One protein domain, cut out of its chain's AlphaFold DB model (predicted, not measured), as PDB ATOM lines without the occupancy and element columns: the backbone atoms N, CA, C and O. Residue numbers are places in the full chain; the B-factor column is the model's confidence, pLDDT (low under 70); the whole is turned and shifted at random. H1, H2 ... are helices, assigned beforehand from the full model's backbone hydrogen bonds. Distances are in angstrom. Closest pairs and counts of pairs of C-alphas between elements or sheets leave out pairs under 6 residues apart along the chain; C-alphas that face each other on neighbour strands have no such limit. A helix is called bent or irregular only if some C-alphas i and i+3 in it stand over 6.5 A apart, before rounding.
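AT A GLANCE: This is residues 35 to 158 of the 361 residues of an uncharacterized protein of Paenibacillus sp. FSL A5-0031 (UniProt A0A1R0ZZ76). Four helices, H1 to H4, fold back and forth in a zigzag, and a long bent helix, H5, has its arm H5a beside H3 and H4, away from H1 and H2, while its arm H5b runs on past H4 to the far end, where H6 folds back on it. The printed part has 124 residues with six named helices, H1 to H6 in chain order, and no named strand: all helix. It is compact, with a radius of gyration of the C-alphas of 16.0 A, yet elongated, 54 by 30 by 20 A.

HOW THE PARTS SIT: Look at H5, residues 111 to 138: by its hydrogen bonds one helix, it is bent, C-alphas 124 and 127 being 7.6 A apart, with arms H5a, 111 to 124, and H5b, 127 to 138. H5b and H6, residues 142 to 150, form a hairpin through residues 133 to 137 of H5b alone; the closest C-alphas, Ile 133 and Ala 145, are 5.0 A apart.

IN THESE COORDINATES: Find C-alpha 111 at (107.771, 98.247, 119.108), where H5a begins its 19.8 A; H6 ends at C-alpha 150, (118.556, 118.466, 121.430).

THE WHOLE: The printed part has no cut, the link from H4 to H5 is long, and no printed residue is under 70 in pLDDT.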
ATOM      1  N   PRO A  35     112.821  80.557 131.130       86.62
ATOM      2  CA  PRO A  35     112.907  81.963 130.746       86.62
ATOM      3  C   PRO A  35     111.764  82.422 129.835       86.62
ATOM      4  O   PRO A  35     111.376  83.588 129.888       86.62
ATOM      5  N   GLU A  36     111.202  81.523 129.020       90.62
ATOM      6  CA  GLU A  36     110.062  81.830 128.152       90.62
ATOM      7  C   GLU A  36     108.776  82.070 128.953       90.62
ATOM      8  O   GLU A  36     108.029  83.013 128.680       90.62
ATOM      9  N   TYR A  37     108.538  81.237 129.966       88.50
ATOM     10  CA  TYR A  37     107.393  81.360 130.861       88.50
ATOM     11  C   TYR A  37     107.482  82.657 131.670       88.50
ATOM     12  O   TYR A  37     106.555  83.469 131.628       88.50
ATOM     13  N   THR A  38     108.635  82.906 132.303       90.00
ATOM     14  CA  THR A  38     108.905  84.143 133.052       90.00
ATOM     15  C   THR A  38     108.715  85.377 132.164       90.00
ATOM     16  O   THR A  38     108.097  86.363 132.563       90.00
ATOM     17  N   TYR A  39     109.171  85.324 130.912       91.88
ATOM     18  CA  TYR A  39     108.990  86.419 129.963       91.88
ATOM     19  C   TYR A  39     107.520  86.687 129.607       91.88
ATOM     20  O   TYR A  39     107.101  87.843 129.540       91.88
ATOM     21  N   SER A  40     106.716  85.641 129.412       92.38
ATOM     22  CA  SER A  40     105.275  85.785 129.170       92.38
ATOM     23  C   SER A  40     104.535  86.366 130.383       92.38
ATOM     24  O   SER A  40     103.616  87.178 130.223       92.38
ATOM     25  N   GLU A  41     104.932  85.982 131.598       94.75
ATOM     26  CA  GLU A  41     104.390  86.560 132.832       94.75
ATOM     27  C   GLU A  41     104.729  88.049 132.945       94.75
ATOM     28  O   GLU A  41     103.836  88.855 133.214       94.75
ATOM     29  N   ILE A  42     105.966  88.448 132.628       95.75
ATOM     30  CA  ILE A  42     106.384  89.859 132.605       95.75
ATOM     31  C   ILE A  42     105.493  90.695 131.679       95.75
ATOM     32  O   ILE A  42     105.052  91.777 132.066       95.75
ATOM     33  N   LEU A  43     105.190  90.210 130.471       95.12
ATOM     34  CA  LEU A  43     104.306  90.933 129.546       95.12
ATOM     35  C   LEU A  43     102.886  91.082 130.102       95.12
ATOM     36  O   LEU A  43     102.251  92.121 129.911       95.12
ATOM     37  N   THR A  44     102.409  90.076 130.835       95.69
ATOM     38  CA  THR A  44     101.110  90.127 131.515       95.69
ATOM     39  C   THR A  44     101.119  91.151 132.651       95.69
ATOM     40  O   THR A  44     100.188  91.947 132.764       95.69
ATOM     41  N   LEU A  45     102.182  91.187 133.461       97.50
ATOM     42  CA  LEU A  45     102.353  92.172 134.534       97.50
ATOM     43  C   LEU A  45     102.417  93.601 133.980       97.50
ATOM     44  O   LEU A  45     101.728  94.478 134.493       97.50
ATOM     45  N   ILE A  46     103.160  93.815 132.890       95.88
ATOM     46  CA  ILE A  46     103.221  95.097 132.170       95.88
ATOM     47  C   ILE A  46     101.836  95.510 131.664       95.88
ATOM     48  O   ILE A  46     101.432  96.654 131.855       95.88
ATOM     49  N   SER A  47     101.087  94.588 131.052       93.75
ATOM     50  CA  SER A  47      99.730  94.870 130.568       93.75
ATOM     51  C   SER A  47      98.749  95.210 131.694       93.75
ATOM     52  O   SER A  47      97.760  95.895 131.442       93.75
ATOM     53  N   ASN A  48      99.004  94.720 132.907       95.75
ATOM     54  CA  ASN A  48      98.204  94.991 134.100       95.75
ATOM     55  C   ASN A  48      98.750  96.163 134.934       95.75
ATOM     56  O   ASN A  48      98.232  96.418 136.018       95.75
ATOM     57  N   GLU A  49      99.788  96.852 134.451       95.50
ATOM     58  CA  GLU A  49     100.461  97.958 135.140       95.50
ATOM     59  C   GLU A  49     101.045  97.587 136.525       95.50
ATOM     60  O   GLU A  49     101.261  98.453 137.375       95.50
ATOM     61  N   ASP A  50     101.357  96.304 136.767       97.00
ATOM     62  CA  ASP A  50     102.034  95.837 137.989       97.00
ATOM     63  C   ASP A  50     103.559  95.997 137.840       97.00
ATOM     64  O   ASP A  50     104.319  95.037 137.680       97.00
ATOM     65  N   TRP A  51     104.001  97.258 137.815       97.06
ATOM     66  CA  TRP A  51     105.377  97.631 137.474       97.06
ATOM     67  C   TRP A  51     106.415  97.109 138.466       97.06
ATOM     68  O   TRP A  51     107.505  96.718 138.053       97.06
ATOM     69  N   LEU A  52     106.084  97.078 139.761       96.94
ATOM     70  CA  LEU A  52     107.003  96.611 140.799       96.94
ATOM     71  C   LEU A  52     107.312  95.124 140.614       96.94
ATOM     72  O   LEU A  52     108.484  94.777 140.462       96.94
ATOM     73  N   LYS A  53     106.289  94.268 140.498       96.94
ATOM     74  CA  LYS A  53     106.518  92.839 140.238       96.94
ATOM     75  C   LYS A  53     107.159  92.597 138.879       96.94
ATOM     76  O   LYS A  53     108.075  91.791 138.776       96.94
ATOM     77  N   ALA A  54     106.744  93.331 137.841       97.06
ATOM     78  CA  ALA A  54     107.389  93.233 136.531       97.06
ATOM     79  C   ALA A  54     108.896  93.532 136.619       97.06
ATOM     80  O   ALA A  54     109.691  92.885 135.938       97.06
ATOM     81  N   SER A  55     109.300  94.491 137.460       96.81
ATOM     82  CA  SER A  55     110.711  94.831 137.666       96.81
ATOM     83  C   SER A  55     111.491  93.730 138.389       96.81
ATOM     84  O   SER A  55     112.628  93.450 138.007       96.81
ATOM     85  N   GLU A  56     110.878  93.081 139.382       96.06
ATOM     86  CA  GLU A  56     111.463  91.953 140.113       96.06
ATOM     87  C   GLU A  56     111.733  90.786 139.157       96.06
ATOM     88  O   GLU A  56     112.874  90.331 139.048       96.06
ATOM     89  N   GLU A  57     110.727  90.394 138.372       95.25
ATOM     90  CA  GLU A  57     110.836  89.301 137.399       95.25
ATOM     91  C   GLU A  57     111.835  89.619 136.276       95.25
ATOM     92  O   GLU A  57     112.673  88.788 135.922       95.25
ATOM     93  N   LEU A  58     111.846  90.854 135.754       94.81
ATOM     94  CA  LEU A  58     112.812  91.284 134.731       94.81
ATOM     95  C   LEU A  58     114.273  91.175 135.192       94.81
ATOM     96  O   LEU A  58     115.175  91.063 134.355       94.81
ATOM     97  N   ASN A  59     114.542  91.252 136.495       93.62
ATOM     98  CA  ASN A  59     115.896  91.133 137.033       93.62
ATOM     99  C   ASN A  59     116.404  89.690 137.099       93.62
ATOM    100  O   ASN A  59     117.608  89.498 137.260       93.62
ATOM    101  N   THR A  60     115.530  88.702 136.900       94.00
ATOM    102  CA  THR A  60     115.908  87.285 136.808       94.00
ATOM    103  C   THR A  60     116.381  86.882 135.405       94.00
ATOM    104  O   THR A  60     117.068  85.873 135.256       94.00
ATOM    105  N   LEU A  61     116.056  87.679 134.376       93.56
ATOM    106  CA  LEU A  61     116.388  87.404 132.977       93.56
ATOM    107  C   LEU A  61     117.699  88.064 132.525       93.56
ATOM    108  O   LEU A  61     118.026  89.196 132.903       93.56
ATOM    109  N   GLU A  62     118.404  87.377 131.622       92.75
ATOM    110  CA  GLU A  62     119.605  87.885 130.955       92.75
ATOM    111  C   GLU A  62     119.309  89.178 130.165       92.75
ATOM    112  O   GLU A  62     118.307  89.245 129.445       92.75
ATOM    113  N   PRO A  63     120.171  90.214 130.218       88.25
ATOM    114  CA  PRO A  63     119.897  91.503 129.575       88.25
ATOM    115  C   PRO A  63     119.662  91.437 128.058       88.25
ATOM    116  O   PRO A  63     118.926  92.264 127.517       88.25
ATOM    117  N   ASP A  64     120.299  90.491 127.370       89.00
ATOM    118  CA  ASP A  64     120.188  90.326 125.915       89.00
ATOM    119  C   ASP A  64     119.015  89.420 125.504       89.00
ATOM    120  O   ASP A  64     118.722  89.268 124.317       89.00
ATOM    121  N   TYR A  65     118.291  88.851 126.471       91.12
ATOM    122  CA  TYR A  65     117.128  88.019 126.202       91.12
ATOM    123  C   TYR A  65     115.955  88.882 125.715       91.12
ATOM    124  O   TYR A  65     115.479  89.758 126.428       91.12
ATOM    125  N   LYS A  66     115.499  88.657 124.476       88.12
ATOM    126  CA  LYS A  66     114.255  89.200 123.892       88.12
ATOM    127  C   LYS A  66     113.923  90.658 124.268       88.12
ATOM    128  O   LYS A  66     112.831  90.963 124.740       88.12
ATOM    129  N   GLY A  67     114.856  91.590 124.092       90.12
ATOM    130  CA  GLY A  67     114.582  93.010 124.353       90.12
ATOM    131  C   GLY A  67     114.338  93.370 125.830       90.12
ATOM    132  O   GLY A  67     113.803  94.443 126.105       90.12
ATOM    133  N   VAL A  68     114.758  92.531 126.789       93.56
ATOM    134  CA  VAL A  68     114.656  92.780 128.244       93.56
ATOM    135  C   VAL A  68     115.185  94.161 128.636       93.56
ATOM    136  O   VAL A  68     114.558  94.837 129.447       93.56
ATOM    137  N   LYS A  69     116.281  94.641 128.032       94.56
ATOM    138  CA  LYS A  69     116.787  96.012 128.260       94.56
ATOM    139  C   LYS A  69     115.731  97.092 128.001       94.56
ATOM    140  O   LYS A  69     115.637  98.042 128.770       94.56
ATOM    141  N   ILE A  70     114.932  96.934 126.948       95.12
ATOM    142  CA  ILE A  70     113.897  97.898 126.560       95.12
ATOM    143  C   ILE A  70     112.699  97.810 127.504       95.12
ATOM    144  O   ILE A  70     112.207  98.843 127.955       95.12
ATOM    145  N   LEU A  71     112.282  96.595 127.875       95.25
ATOM    146  CA  LEU A  71     111.224  96.406 128.872       95.25
ATOM    147  C   LEU A  71     111.634  96.971 130.236       95.25
ATOM    148  O   LEU A  71     110.832  97.659 130.859       95.25
ATOM    149  N   LYS A  72     112.892  96.784 130.658       96.38
ATOM    150  CA  LYS A  72     113.441  97.418 131.869       96.38
ATOM    151  C   LYS A  72     113.308  98.937 131.812       96.38
ATOM    152  O   LYS A  72     112.818  99.523 132.769       96.38
ATOM    153  N   SER A  73     113.668  99.570 130.696       96.50
ATOM    154  CA  SER A  73     113.496 101.020 130.537       96.50
ATOM    155  C   SER A  73     112.037 101.464 130.655       96.50
ATOM    156  O   SER A  73     111.770 102.454 131.327       96.50
ATOM    157  N   ILE A  74     111.082 100.731 130.068       96.31
ATOM    158  CA  ILE A  74     109.648 101.042 130.210       96.31
ATOM    159  C   ILE A  74     109.191 100.874 131.662       96.31
ATOM    160  O   ILE A  74     108.535 101.759 132.207       96.31
ATOM    161  N   VAL A  75     109.526  99.749 132.294       97.19
ATOM    162  CA  VAL A  75     109.077  99.425 133.653       97.19
ATOM    163  C   VAL A  75     109.650 100.412 134.667       97.19
ATOM    164  O   VAL A  75     108.888 101.015 135.418       97.19
ATOM    165  N   TYR A  76     110.962 100.662 134.646       97.62
ATOM    166  CA  TYR A  76     111.587 101.617 135.563       97.62
ATOM    167  C   TYR A  76     111.126 103.056 135.316       97.62
ATOM    168  O   TYR A  76     110.921 103.800 136.273       97.62
ATOM    169  N   SER A  77     110.875 103.432 134.059       97.00
ATOM    170  CA  SER A  77     110.257 104.719 133.731       97.00
ATOM    171  C   SER A  77     108.860 104.853 134.350       97.00
ATOM    172  O   SER A  77     108.528 105.914 134.871       97.00
ATOM    173  N   ASN A  78     108.044 103.791 134.347       96.19
ATOM    174  CA  ASN A  78     106.717 103.809 134.973       96.19
ATOM    175  C   ASN A  78     106.766 103.829 136.501       96.19
ATOM    176  O   ASN A  78     105.973 104.543 137.107       96.19
ATOM    177  N   ILE A  79     107.707 103.115 137.123       96.81
ATOM    178  CA  ILE A  79     107.932 103.201 138.574       96.81
ATOM    179  C   ILE A  79     108.292 104.643 138.951       96.81
ATOM    180  O   ILE A  79     107.614 105.250 139.775       96.81
ATOM    181  N   ALA A  80     109.272 105.241 138.266       96.44
ATOM    182  CA  ALA A  80     109.642 106.639 138.486       96.44
ATOM    183  C   ALA A  80     108.461 107.598 138.249       96.44
ATOM    184  O   ALA A  80     108.305 108.591 138.952       96.44
ATOM    185  N   LEU A  81     107.595 107.294 137.278       94.81
ATOM    186  CA  LEU A  81     106.414 108.096 136.963       94.81
ATOM    187  C   LEU A  81     105.360 108.087 138.085       94.81
ATOM    188  O   LEU A  81     104.614 109.060 138.209       94.81
ATOM    189  N   GLN A  82     105.292 107.019 138.889       93.81
ATOM    190  CA  GLN A  82     104.420 106.937 140.069       93.81
ATOM    191  C   GLN A  82     104.920 107.810 141.228       93.81
ATOM    192  O   GLN A  82     104.121 108.233 142.060       93.81
ATOM    193  N   GLU A  83     106.219 108.111 141.262       93.31
ATOM    194  CA  GLU A  83     106.848 108.947 142.292       93.31
ATOM    195  C   GLU A  83     106.779 110.448 141.970       93.31
ATOM    196  O   GLU A  83     107.034 111.283 142.838       93.31
ATOM    197  N   VAL A  84     106.410 110.820 140.737       93.69
ATOM    198  CA  VAL A  84     106.279 112.225 140.332       93.69
ATOM    199  C   VAL A  84     105.126 112.886 141.089       93.69
ATOM    200  O   VAL A  84     103.953 112.641 140.806       93.69
ATOM    201  N   SER A  85     105.465 113.776 142.023       89.81
ATOM    202  CA  SER A  85     104.500 114.537 142.826       89.81
ATOM    203  C   SER A  85     104.330 115.998 142.395       89.81
ATOM    204  O   SER A  85     103.435 116.676 142.896       89.81
ATOM    205  N   GLY A  86     105.205 116.504 141.524       88.00
ATOM    206  CA  GLY A  86     105.204 117.897 141.077       88.00
ATOM    207  C   GLY A  86     104.580 118.104 139.693       88.00
ATOM    208  O   GLY A  86     104.073 117.176 139.056       88.00
ATOM    209  N   ASN A  87     104.564 119.361 139.250       88.00
ATOM    210  CA  ASN A  87     103.978 119.797 137.981       88.00
ATOM    211  C   ASN A  87     104.981 120.540 137.083       88.00
ATOM    212  O   ASN A  87     104.571 121.192 136.119       88.00
ATOM    213  N   GLU A  88     106.275 120.431 137.372       90.94
ATOM    214  CA  GLU A  88     107.351 120.967 136.549       90.94
ATOM    215  C   GLU A  88     107.969 119.870 135.677       90.94
ATOM    216  O   GLU A  88     107.927 118.680 135.980       90.94
ATOM    217  N   PHE A  89     108.593 120.263 134.563       92.25
ATOM    218  CA  PHE A  89     109.286 119.304 133.698       92.25
ATOM    219  C   PHE A  89     110.473 118.624 134.406       92.25
ATOM    220  O   PHE A  89     110.762 117.454 134.156       92.25
ATOM    221  N   SER A  90     111.136 119.339 135.320       91.19
ATOM    222  CA  SER A  90     112.228 118.842 136.168       91.19
ATOM    223  C   SER A  90     111.830 117.632 137.008       91.19
ATOM    224  O   SER A  90     112.668 116.757 137.225       91.19
ATOM    225  N   ASP A  91     110.566 117.540 137.425       92.94
ATOM    226  CA  ASP A  91     110.077 116.442 138.265       92.94
ATOM    227  C   ASP A  91     110.111 115.091 137.531       92.94
ATOM    228  O   ASP A  91     110.190 114.034 138.150       92.94
ATOM    229  N   TYR A  92     110.135 115.113 136.194       95.12
ATOM    230  CA  TYR A  92     110.202 113.922 135.344       95.12
ATOM    231  C   TYR A  92     111.640 113.476 135.034       95.12
ATOM    232  O   TYR A  92     111.843 112.601 134.190       95.12
ATOM    233  N   ALA A  93     112.659 114.040 135.692       93.88
ATOM    234  CA  ALA A  93     114.061 113.736 135.396       93.88
ATOM    235  C   ALA A  93     114.376 112.228 135.452       93.88
ATOM    236  O   ALA A  93     115.010 111.707 134.534       93.88
ATOM    237  N   ALA A  94     113.893 111.518 136.479       95.38
ATOM    238  CA  ALA A  94     114.104 110.074 136.623       95.38
ATOM    239  C   ALA A  94     113.433 109.269 135.494       95.38
ATOM    240  O   ALA A  94     114.057 108.391 134.900       95.38
ATOM    241  N   VAL A  95     112.204 109.643 135.124       96.19
ATOM    242  CA  VAL A  95     111.455 109.057 133.997       96.19
ATOM    243  C   VAL A  95     112.249 109.209 132.692       96.19
ATOM    244  O   VAL A  95     112.452 108.255 131.940       96.19
ATOM    245  N   LEU A  96     112.770 110.411 132.436       94.25
ATOM    246  CA  LEU A  96     113.518 110.723 131.218       94.25
ATOM    247  C   LEU A  96     114.882 110.026 131.150       94.25
ATOM    248  O   LEU A  96     115.335 109.701 130.051       94.25
ATOM    249  N   VAL A  97     115.544 109.792 132.289       95.31
ATOM    250  CA  VAL A  97     116.801 109.024 132.347       95.31
ATOM    251  C   VAL A  97     116.591 107.607 131.822       95.31
ATOM    252  O   VAL A  97     117.390 107.132 131.013       95.31
ATOM    253  N   GLU A  98     115.504 106.952 132.227       95.88
ATOM    254  CA  GLU A  98     115.166 105.617 131.737       95.88
ATOM    255  C   GLU A  98     114.757 105.641 130.265       95.88
ATOM    256  O   GLU A  98     115.250 104.842 129.467       95.88
ATOM    257  N   MET A  99     113.939 106.615 129.867       94.56
ATOM    258  CA  MET A  99     113.444 106.700 128.494       94.56
ATOM    259  C   MET A  99     114.510 107.022 127.453       94.56
ATOM    260  O   MET A  99     114.416 106.546 126.323       94.56
ATOM    261  N   LYS A 100     115.565 107.757 127.821       93.88
ATOM    262  CA  LYS A 100     116.708 108.025 126.930       93.88
ATOM    263  C   LYS A 100     117.489 106.771 126.539       93.88
ATOM    264  O   LYS A 100     118.223 106.803 125.553       93.88
ATOM    265  N   LYS A 101     117.337 105.670 127.279       94.19
ATOM    266  CA  LYS A 101     117.939 104.374 126.930       94.19
ATOM    267  C   LYS A 101     117.247 103.730 125.724       94.19
ATOM    268  O   LYS A 101     117.827 102.852 125.089       94.19
ATOM    269  N   ILE A 102     116.033 104.174 125.384       91.50
ATOM    270  CA  ILE A 102     115.275 103.709 124.225       91.50
ATOM    271  C   ILE A 102     115.538 104.658 123.041       91.50
ATOM    272  O   ILE A 102     115.258 105.854 123.146       91.50
ATOM    273  N   PRO A 103     116.001 104.162 121.878       88.94
ATOM    274  CA  PRO A 103     116.189 104.990 120.686       88.94
ATOM    275  C   PRO A 103     114.907 105.725 120.285       88.94
ATOM    276  O   PRO A 103     113.837 105.120 120.308       88.94
ATOM    277  N   ASN A 104     114.987 106.990 119.853       83.31
ATOM    278  CA  ASN A 104     113.803 107.789 119.486       83.31
ATOM    279  C   ASN A 104     112.900 107.077 118.462       83.31
ATOM    280  O   ASN A 104     111.688 107.013 118.666       83.31
ATOM    281  N   LYS A 105     113.491 106.468 117.426       83.88
ATOM    282  CA  LYS A 105     112.809 105.548 116.503       83.88
ATOM    283  C   LYS A 105     113.123 104.113 116.917       83.88
ATOM    284  O   LYS A 105     114.284 103.718 116.857       83.88
ATOM    285  N   TYR A 106     112.110 103.359 117.333       87.12
ATOM    286  CA  TYR A 106     112.269 101.983 117.795       87.12
ATOM    287  C   TYR A 106     111.277 101.068 117.071       87.12
ATOM    288  O   TYR A 106     110.068 101.210 117.236       87.12
ATOM    289  N   ASN A 107     111.809 100.150 116.261       88.38
ATOM    290  CA  ASN A 107     111.040  99.291 115.350       88.38
ATOM    291  C   ASN A 107     111.361  97.799 115.554       88.38
ATOM    292  O   ASN A 107     111.283  97.017 114.612       88.38
ATOM    293  N   ASP A 108     111.793  97.425 116.755       90.06
ATOM    294  CA  ASP A 108     112.222  96.061 117.081       90.06
ATOM    295  C   ASP A 108     111.168  95.362 117.974       90.06
ATOM    296  O   ASP A 108     109.998  95.766 117.990       90.06
ATOM    297  N   ILE A 109     111.553  94.304 118.691       89.38
ATOM    298  CA  ILE A 109     110.713  93.543 119.627       89.38
ATOM    299  C   ILE A 109     109.945  94.494 120.559       89.38
ATOM    300  O   ILE A 109     110.535  95.352 121.208       89.38
ATOM    301  N   HIS A 110     108.623  94.324 120.654       91.81
ATOM    302  CA  HIS A 110     107.710  95.187 121.430       91.81
ATOM    303  C   HIS A 110     107.612  96.637 120.957       91.81
ATOM    304  O   HIS A 110     107.242  97.519 121.731       91.81
ATOM    305  N   SER A 111     107.905  96.906 119.685       92.31
ATOM    306  CA  SER A 111     107.771  98.247 119.108       92.31
ATOM    307  C   SER A 111     106.397  98.878 119.336       92.31
ATOM    308  O   SER A 111     106.347 100.054 119.688       92.31
ATOM    309  N   ASP A 112     105.302  98.123 119.239       92.06
ATOM    310  CA  ASP A 112     103.954  98.644 119.511       92.06
ATOM    311  C   ASP A 112     103.800  99.144 120.955       92.06
ATOM    312  O   ASP A 112     103.380 100.283 121.172       92.06
ATOM    313  N   LEU A 113     104.228  98.344 121.939       92.38
ATOM    314  CA  LEU A 113     104.227  98.714 123.358       92.38
ATOM    315  C   LEU A 113     105.099  99.954 123.611       92.38
ATOM    316  O   LEU A 113     104.670 100.897 124.275       92.38
ATOM    317  N   VAL A 114     106.316  99.974 123.060       92.38
ATOM    318  CA  VAL A 114     107.261 101.095 123.201       92.38
ATOM    319  C   VAL A 114     106.679 102.378 122.613       92.38
ATOM    320  O   VAL A 114     106.749 103.439 123.236       92.38
ATOM    321  N   ASN A 115     106.110 102.297 121.412       91.12
ATOM    322  CA  ASN A 115     105.556 103.448 120.708       91.12
ATOM    323  C   ASN A 115     104.294 103.968 121.404       91.12
ATOM    324  O   ASN A 115     104.139 105.183 121.547       91.12
ATOM    325  N   GLN A 116     103.437 103.073 121.906       92.12
ATOM    326  CA  GLN A 116     102.287 103.449 122.725       92.12
ATOM    327  C   GLN A 116     102.730 104.134 124.021       92.12
ATOM    328  O   GLN A 116     102.205 105.195 124.359       92.12
ATOM    329  N   TYR A 117     103.732 103.591 124.717       93.06
ATOM    330  CA  TYR A 117     104.239 104.194 125.947       93.06
ATOM    331  C   TYR A 117     104.839 105.584 125.710       93.06
ATOM    332  O   TYR A 117     104.499 106.536 126.412       93.06
ATOM    333  N   LYS A 118     105.677 105.738 124.675       92.31
ATOM    334  CA  LYS A 118     106.224 107.045 124.281       92.31
ATOM    335  C   LYS A 118     105.136 108.058 123.969       92.31
ATOM    336  O   LYS A 118     105.268 109.211 124.366       92.31
ATOM    337  N   LYS A 119     104.075 107.634 123.280       93.00
ATOM    338  CA  LYS A 119     102.921 108.485 122.991       93.00
ATOM    339  C   LYS A 119     102.208 108.921 124.271       93.00
ATOM    340  O   LYS A 119     102.015 110.113 124.460       93.00
ATOM    341  N   ASN A 120     101.909 107.993 125.175       92.75
ATOM    342  CA  ASN A 120     101.270 108.322 126.453       92.75
ATOM    343  C   ASN A 120     102.125 109.289 127.286       92.75
ATOM    344  O   ASN A 120     101.607 110.223 127.897       92.75
ATOM    345  N   LEU A 121     103.446 109.084 127.299       93.69
ATOM    346  CA  LEU A 121     104.362 109.978 127.997       93.69
ATOM    347  C   LEU A 121     104.410 111.359 127.329       93.69
ATOM    348  O   LEU A 121     104.333 112.367 128.027       93.69
ATOM    349  N   PHE A 122     104.480 111.407 125.996       93.94
ATOM    350  CA  PHE A 122     104.402 112.644 125.220       93.94
ATOM    351  C   PHE A 122     103.133 113.434 125.558       93.94
ATOM    352  O   PHE A 122     103.230 114.609 125.910       93.94
ATOM    353  N   ASP A 123     101.967 112.786 125.535       93.19
ATOM    354  CA  ASP A 123     100.676 113.415 125.846       93.19
ATOM    355  C   ASP A 123     100.647 113.984 127.277       93.19
ATOM    356  O   ASP A 123      99.991 114.993 127.540       93.19
ATOM    357  N   ARG A 124     101.396 113.372 128.202       92.12
ATOM    358  CA  ARG A 124     101.473 113.799 129.603       92.12
ATOM    359  C   ARG A 124     102.442 114.961 129.843       92.12
ATOM    360  O   ARG A 124     102.133 115.817 130.669       92.12
ATOM    361  N   ILE A 125     103.611 114.982 129.193       94.38
ATOM    362  CA  ILE A 125     104.719 115.870 129.611       94.38
ATOM    363  C   ILE A 125     105.247 116.818 128.533       94.38
ATOM    364  O   ILE A 125     105.975 117.753 128.872       94.38
ATOM    365  N   SER A 126     104.896 116.629 127.258       94.38
ATOM    366  CA  SER A 126     105.420 117.465 126.161       94.38
ATOM    367  C   SER A 126     105.113 118.951 126.363       94.38
ATOM    368  O   SER A 126     105.989 119.793 126.185       94.38
ATOM    369  N   ALA A 127     103.908 119.284 126.832       94.94
ATOM    370  CA  ALA A 127     103.528 120.660 127.144       94.94
ATOM    371  C   ALA A 127     104.412 121.278 128.243       94.94
ATOM    372  O   ALA A 127     104.788 122.445 128.140       94.94
ATOM    373  N   LEU A 128     104.783 120.507 129.273       95.62
ATOM    374  CA  LEU A 128     105.681 120.971 130.338       95.62
ATOM    375  C   LEU A 128     107.093 121.220 129.800       95.62
ATOM    376  O   LEU A 128     107.698 122.247 130.117       95.62
ATOM    377  N   GLU A 129     107.602 120.320 128.954       96.75
ATOM    378  CA  GLU A 129     108.907 120.486 128.308       96.75
ATOM    379  C   GLU A 129     108.931 121.723 127.405       96.75
ATOM    380  O   GLU A 129     109.813 122.572 127.535       96.75
ATOM    381  N   LEU A 130     107.940 121.858 126.520       96.88
ATOM    382  CA  LEU A 130     107.819 122.986 125.598       96.88
ATOM    383  C   LEU A 130     107.691 124.318 126.349       96.88
ATOM    384  O   LEU A 130     108.326 125.297 125.955       96.88
ATOM    385  N   ASN A 131     106.945 124.355 127.457       96.69
ATOM    386  CA  ASN A 131     106.868 125.528 128.331       96.69
ATOM    387  C   ASN A 131     108.219 125.844 128.988       96.69
ATOM    388  O   ASN A 131     108.631 127.001 129.009       96.69
ATOM    389  N   SER A 132     108.945 124.833 129.471       97.00
ATOM    390  CA  SER A 132     110.293 125.011 130.028       97.00
ATOM    391  C   SER A 132     111.270 125.581 128.989       97.00
ATOM    392  O   SER A 132     111.980 126.556 129.253       97.00
ATOM    393  N   ILE A 133     111.240 125.059 127.759       98.19
ATOM    394  CA  ILE A 133     112.032 125.577 126.634       98.19
ATOM    395  C   ILE A 133     111.639 127.025 126.313       98.19
ATOM    396  O   ILE A 133     112.510 127.877 126.139       98.19
ATOM    397  N   SER A 134     110.339 127.319 126.261       97.94
ATOM    398  CA  SER A 134     109.830 128.676 126.051       97.94
ATOM    399  C   SER A 134     110.331 129.644 127.125       97.94
ATOM    400  O   SER A 134     110.771 130.745 126.795       97.94
ATOM    401  N   ASN A 135     110.338 129.229 128.394       97.81
ATOM    402  CA  ASN A 135     110.850 130.042 129.495       97.81
ATOM    403  C   ASN A 135     112.342 130.350 129.314       97.81
ATOM    404  O   ASN A 135     112.747 131.501 129.462       97.81
ATOM    405  N   PHE A 136     113.159 129.374 128.896       98.44
ATOM    406  CA  PHE A 136     114.561 129.648 128.560       98.44
ATOM    407  C   PHE A 136     114.703 130.695 127.449       98.44
ATOM    408  O   PHE A 136     115.595 131.541 127.524       98.44
ATOM    409  N   ILE A 137     113.835 130.677 126.437       98.25
ATOM    410  CA  ILE A 137     113.844 131.676 125.359       98.25
ATOM    411  C   ILE A 137     113.479 133.065 125.905       98.25
ATOM    412  O   ILE A 137     114.194 134.028 125.619       98.25
ATOM    413  N   HIS A 138     112.432 133.174 126.728       97.81
ATOM    414  CA  HIS A 138     112.023 134.438 127.363       97.81
ATOM    415  C   HIS A 138     113.094 135.013 128.290       97.81
ATOM    416  O   HIS A 138     113.335 136.220 128.294       97.81
ATOM    417  N   GLU A 139     113.810 134.150 129.003       98.19
ATOM    418  CA  GLU A 139     114.950 134.517 129.847       98.19
ATOM    419  C   GLU A 139     116.244 134.778 129.054       98.19
ATOM    420  O   GLU A 139     117.294 135.035 129.647       98.19
ATOM    421  N   LYS A 140     116.199 134.711 127.717       97.81
ATOM    422  CA  LYS A 140     117.354 134.845 126.813       97.81
ATOM    423  C   LYS A 140     118.456 133.795 127.044       97.81
ATOM    424  O   LYS A 140     119.594 133.972 126.606       97.81
ATOM    425  N   LYS A 141     118.126 132.669 127.680       98.50
ATOM    426  CA  LYS A 141     118.994 131.498 127.895       98.50
ATOM    427  C   LYS A 141     118.933 130.555 126.688       98.50
ATOM    428  O   LYS A 141     118.567 129.386 126.794       98.50
ATOM    429  N   TYR A 142     119.291 131.062 125.510       98.19
ATOM    430  CA  TYR A 142     119.107 130.329 124.251       98.19
ATOM    431  C   TYR A 142     119.919 129.032 124.164       98.19
ATOM    432  O   TYR A 142     119.465 128.068 123.557       98.19
ATOM    433  N   ASP A 143     121.101 128.977 124.783       98.19
ATOM    434  CA  ASP A 143     121.910 127.753 124.824       98.19
ATOM    435  C   ASP A 143     121.244 126.654 125.663       98.19
ATOM    436  O   ASP A 143     121.260 125.486 125.271       98.19
ATOM    437  N   ASN A 144     120.574 127.024 126.759       98.38
ATOM    438  CA  ASN A 144     119.759 126.103 127.550       98.38
ATOM    439  C   ASN A 144     118.558 125.601 126.743       98.38
ATOM    440  O   ASN A 144     118.320 124.396 126.719       98.38
ATOM    441  N   ALA A 145     117.852 126.490 126.035       98.38
ATOM    442  CA  ALA A 145     116.739 126.112 125.162       98.38
ATOM    443  C   ALA A 145     117.181 125.118 124.071       98.38
ATOM    444  O   ALA A 145     116.573 124.063 123.904       98.38
ATOM    445  N   LEU A 146     118.282 125.412 123.370       98.19
ATOM    446  CA  LEU A 146     118.833 124.542 122.325       98.19
ATOM    447  C   LEU A 146     119.264 123.179 122.880       98.19
ATOM    448  O   LEU A 146     118.955 122.153 122.275       98.19
ATOM    449  N   THR A 147     119.925 123.166 124.038       97.12
ATOM    450  CA  THR A 147     120.355 121.932 124.713       97.12
ATOM    451  C   THR A 147     119.158 121.094 125.161       97.12
ATOM    452  O   THR A 147     119.160 119.879 124.978       97.12
ATOM    453  N   ALA A 148     118.120 121.726 125.719       96.12
ATOM    454  CA  ALA A 148     116.891 121.046 126.118       96.12
ATOM    455  C   ALA A 148     116.214 120.380 124.910       96.12
ATOM    456  O   ALA A 148     115.916 119.191 124.961       96.12
ATOM    457  N   ILE A 149     116.085 121.097 123.788       96.19
ATOM    458  CA  ILE A 149     115.506 120.548 122.554       96.19
ATOM    459  C   ILE A 149     116.336 119.376 122.013       96.19
ATOM    460  O   ILE A 149     115.776 118.339 121.674       96.19
ATOM    461  N   GLN A 150     117.664 119.522 121.931       93.88
ATOM    462  CA  GLN A 150     118.556 118.466 121.430       93.88
ATOM    463  C   GLN A 150     118.492 117.187 122.275       93.88
ATOM    464  O   GLN A 150     118.649 116.092 121.741       93.88
ATOM    465  N   ASN A 151     118.245 117.334 123.576       92.19
ATOM    466  CA  ASN A 151     118.140 116.227 124.520       92.19
ATOM    467  C   ASN A 151     116.714 115.680 124.678       92.19
ATOM    468  O   ASN A 151     116.528 114.736 125.456       92.19
ATOM    469  N   SER A 152     115.723 116.254 123.988       93.12
ATOM    470  CA  SER A 152     114.336 115.803 124.067       93.12
ATOM    471  C   SER A 152     114.159 114.462 123.355       93.12
ATOM    472  O   SER A 152     114.569 114.264 122.207       93.12
ATOM    473  N   ILE A 153     113.467 113.544 124.025       91.75
ATOM    474  CA  ILE A 153     113.041 112.262 123.449       91.75
ATOM    475  C   ILE A 153     111.846 112.424 122.488       91.75
ATOM    476  O   ILE A 153     111.500 111.486 121.770       91.75
ATOM    477  N   PHE A 154     111.240 113.617 122.434       91.94
ATOM    478  CA  PHE A 154     110.034 113.930 121.659       91.94
ATOM    479  C   PHE A 154     110.297 114.776 120.410       91.94
ATOM    480  O   PHE A 154     109.360 115.131 119.700       91.94
ATOM    481  N   ILE A 155     111.562 115.070 120.092       90.31
ATOM    482  CA  ILE A 155     111.957 115.995 119.014       90.31
ATOM    483  C   ILE A 155     111.337 115.679 117.635       90.31
ATOM    484  O   ILE A 155     111.182 116.573 116.806       90.31
ATOM    485  N   TYR A 156     110.973 114.418 117.381       87.56
ATOM    486  CA  TYR A 156     110.357 113.966 116.125       87.56
ATOM    487  C   TYR A 156     108.838 113.758 116.206       87.56
ATOM    488  O   TYR A 156     108.239 113.356 115.212       87.56
ATOM    489  N   MET A 157     108.230 113.978 117.373       88.25
ATOM    490  CA  MET A 157     106.803 113.744 117.612       88.25
ATOM    491  C   MET A 157     105.956 115.001 117.395       88.25
ATOM    492  O   MET A 157     104.777 114.877 117.088       88.25
ATOM    493  N   ASP A 158     106.558 116.189 117.499       89.88
ATOM    494  CA  ASP A 158     105.854 117.467 117.381       89.88
ATOM    495  C   ASP A 158     106.715 118.519 116.664       89.88
ATOM    496  O   ASP A 158     107.899 118.708 116.962       89.88
TER     497      ASP A 158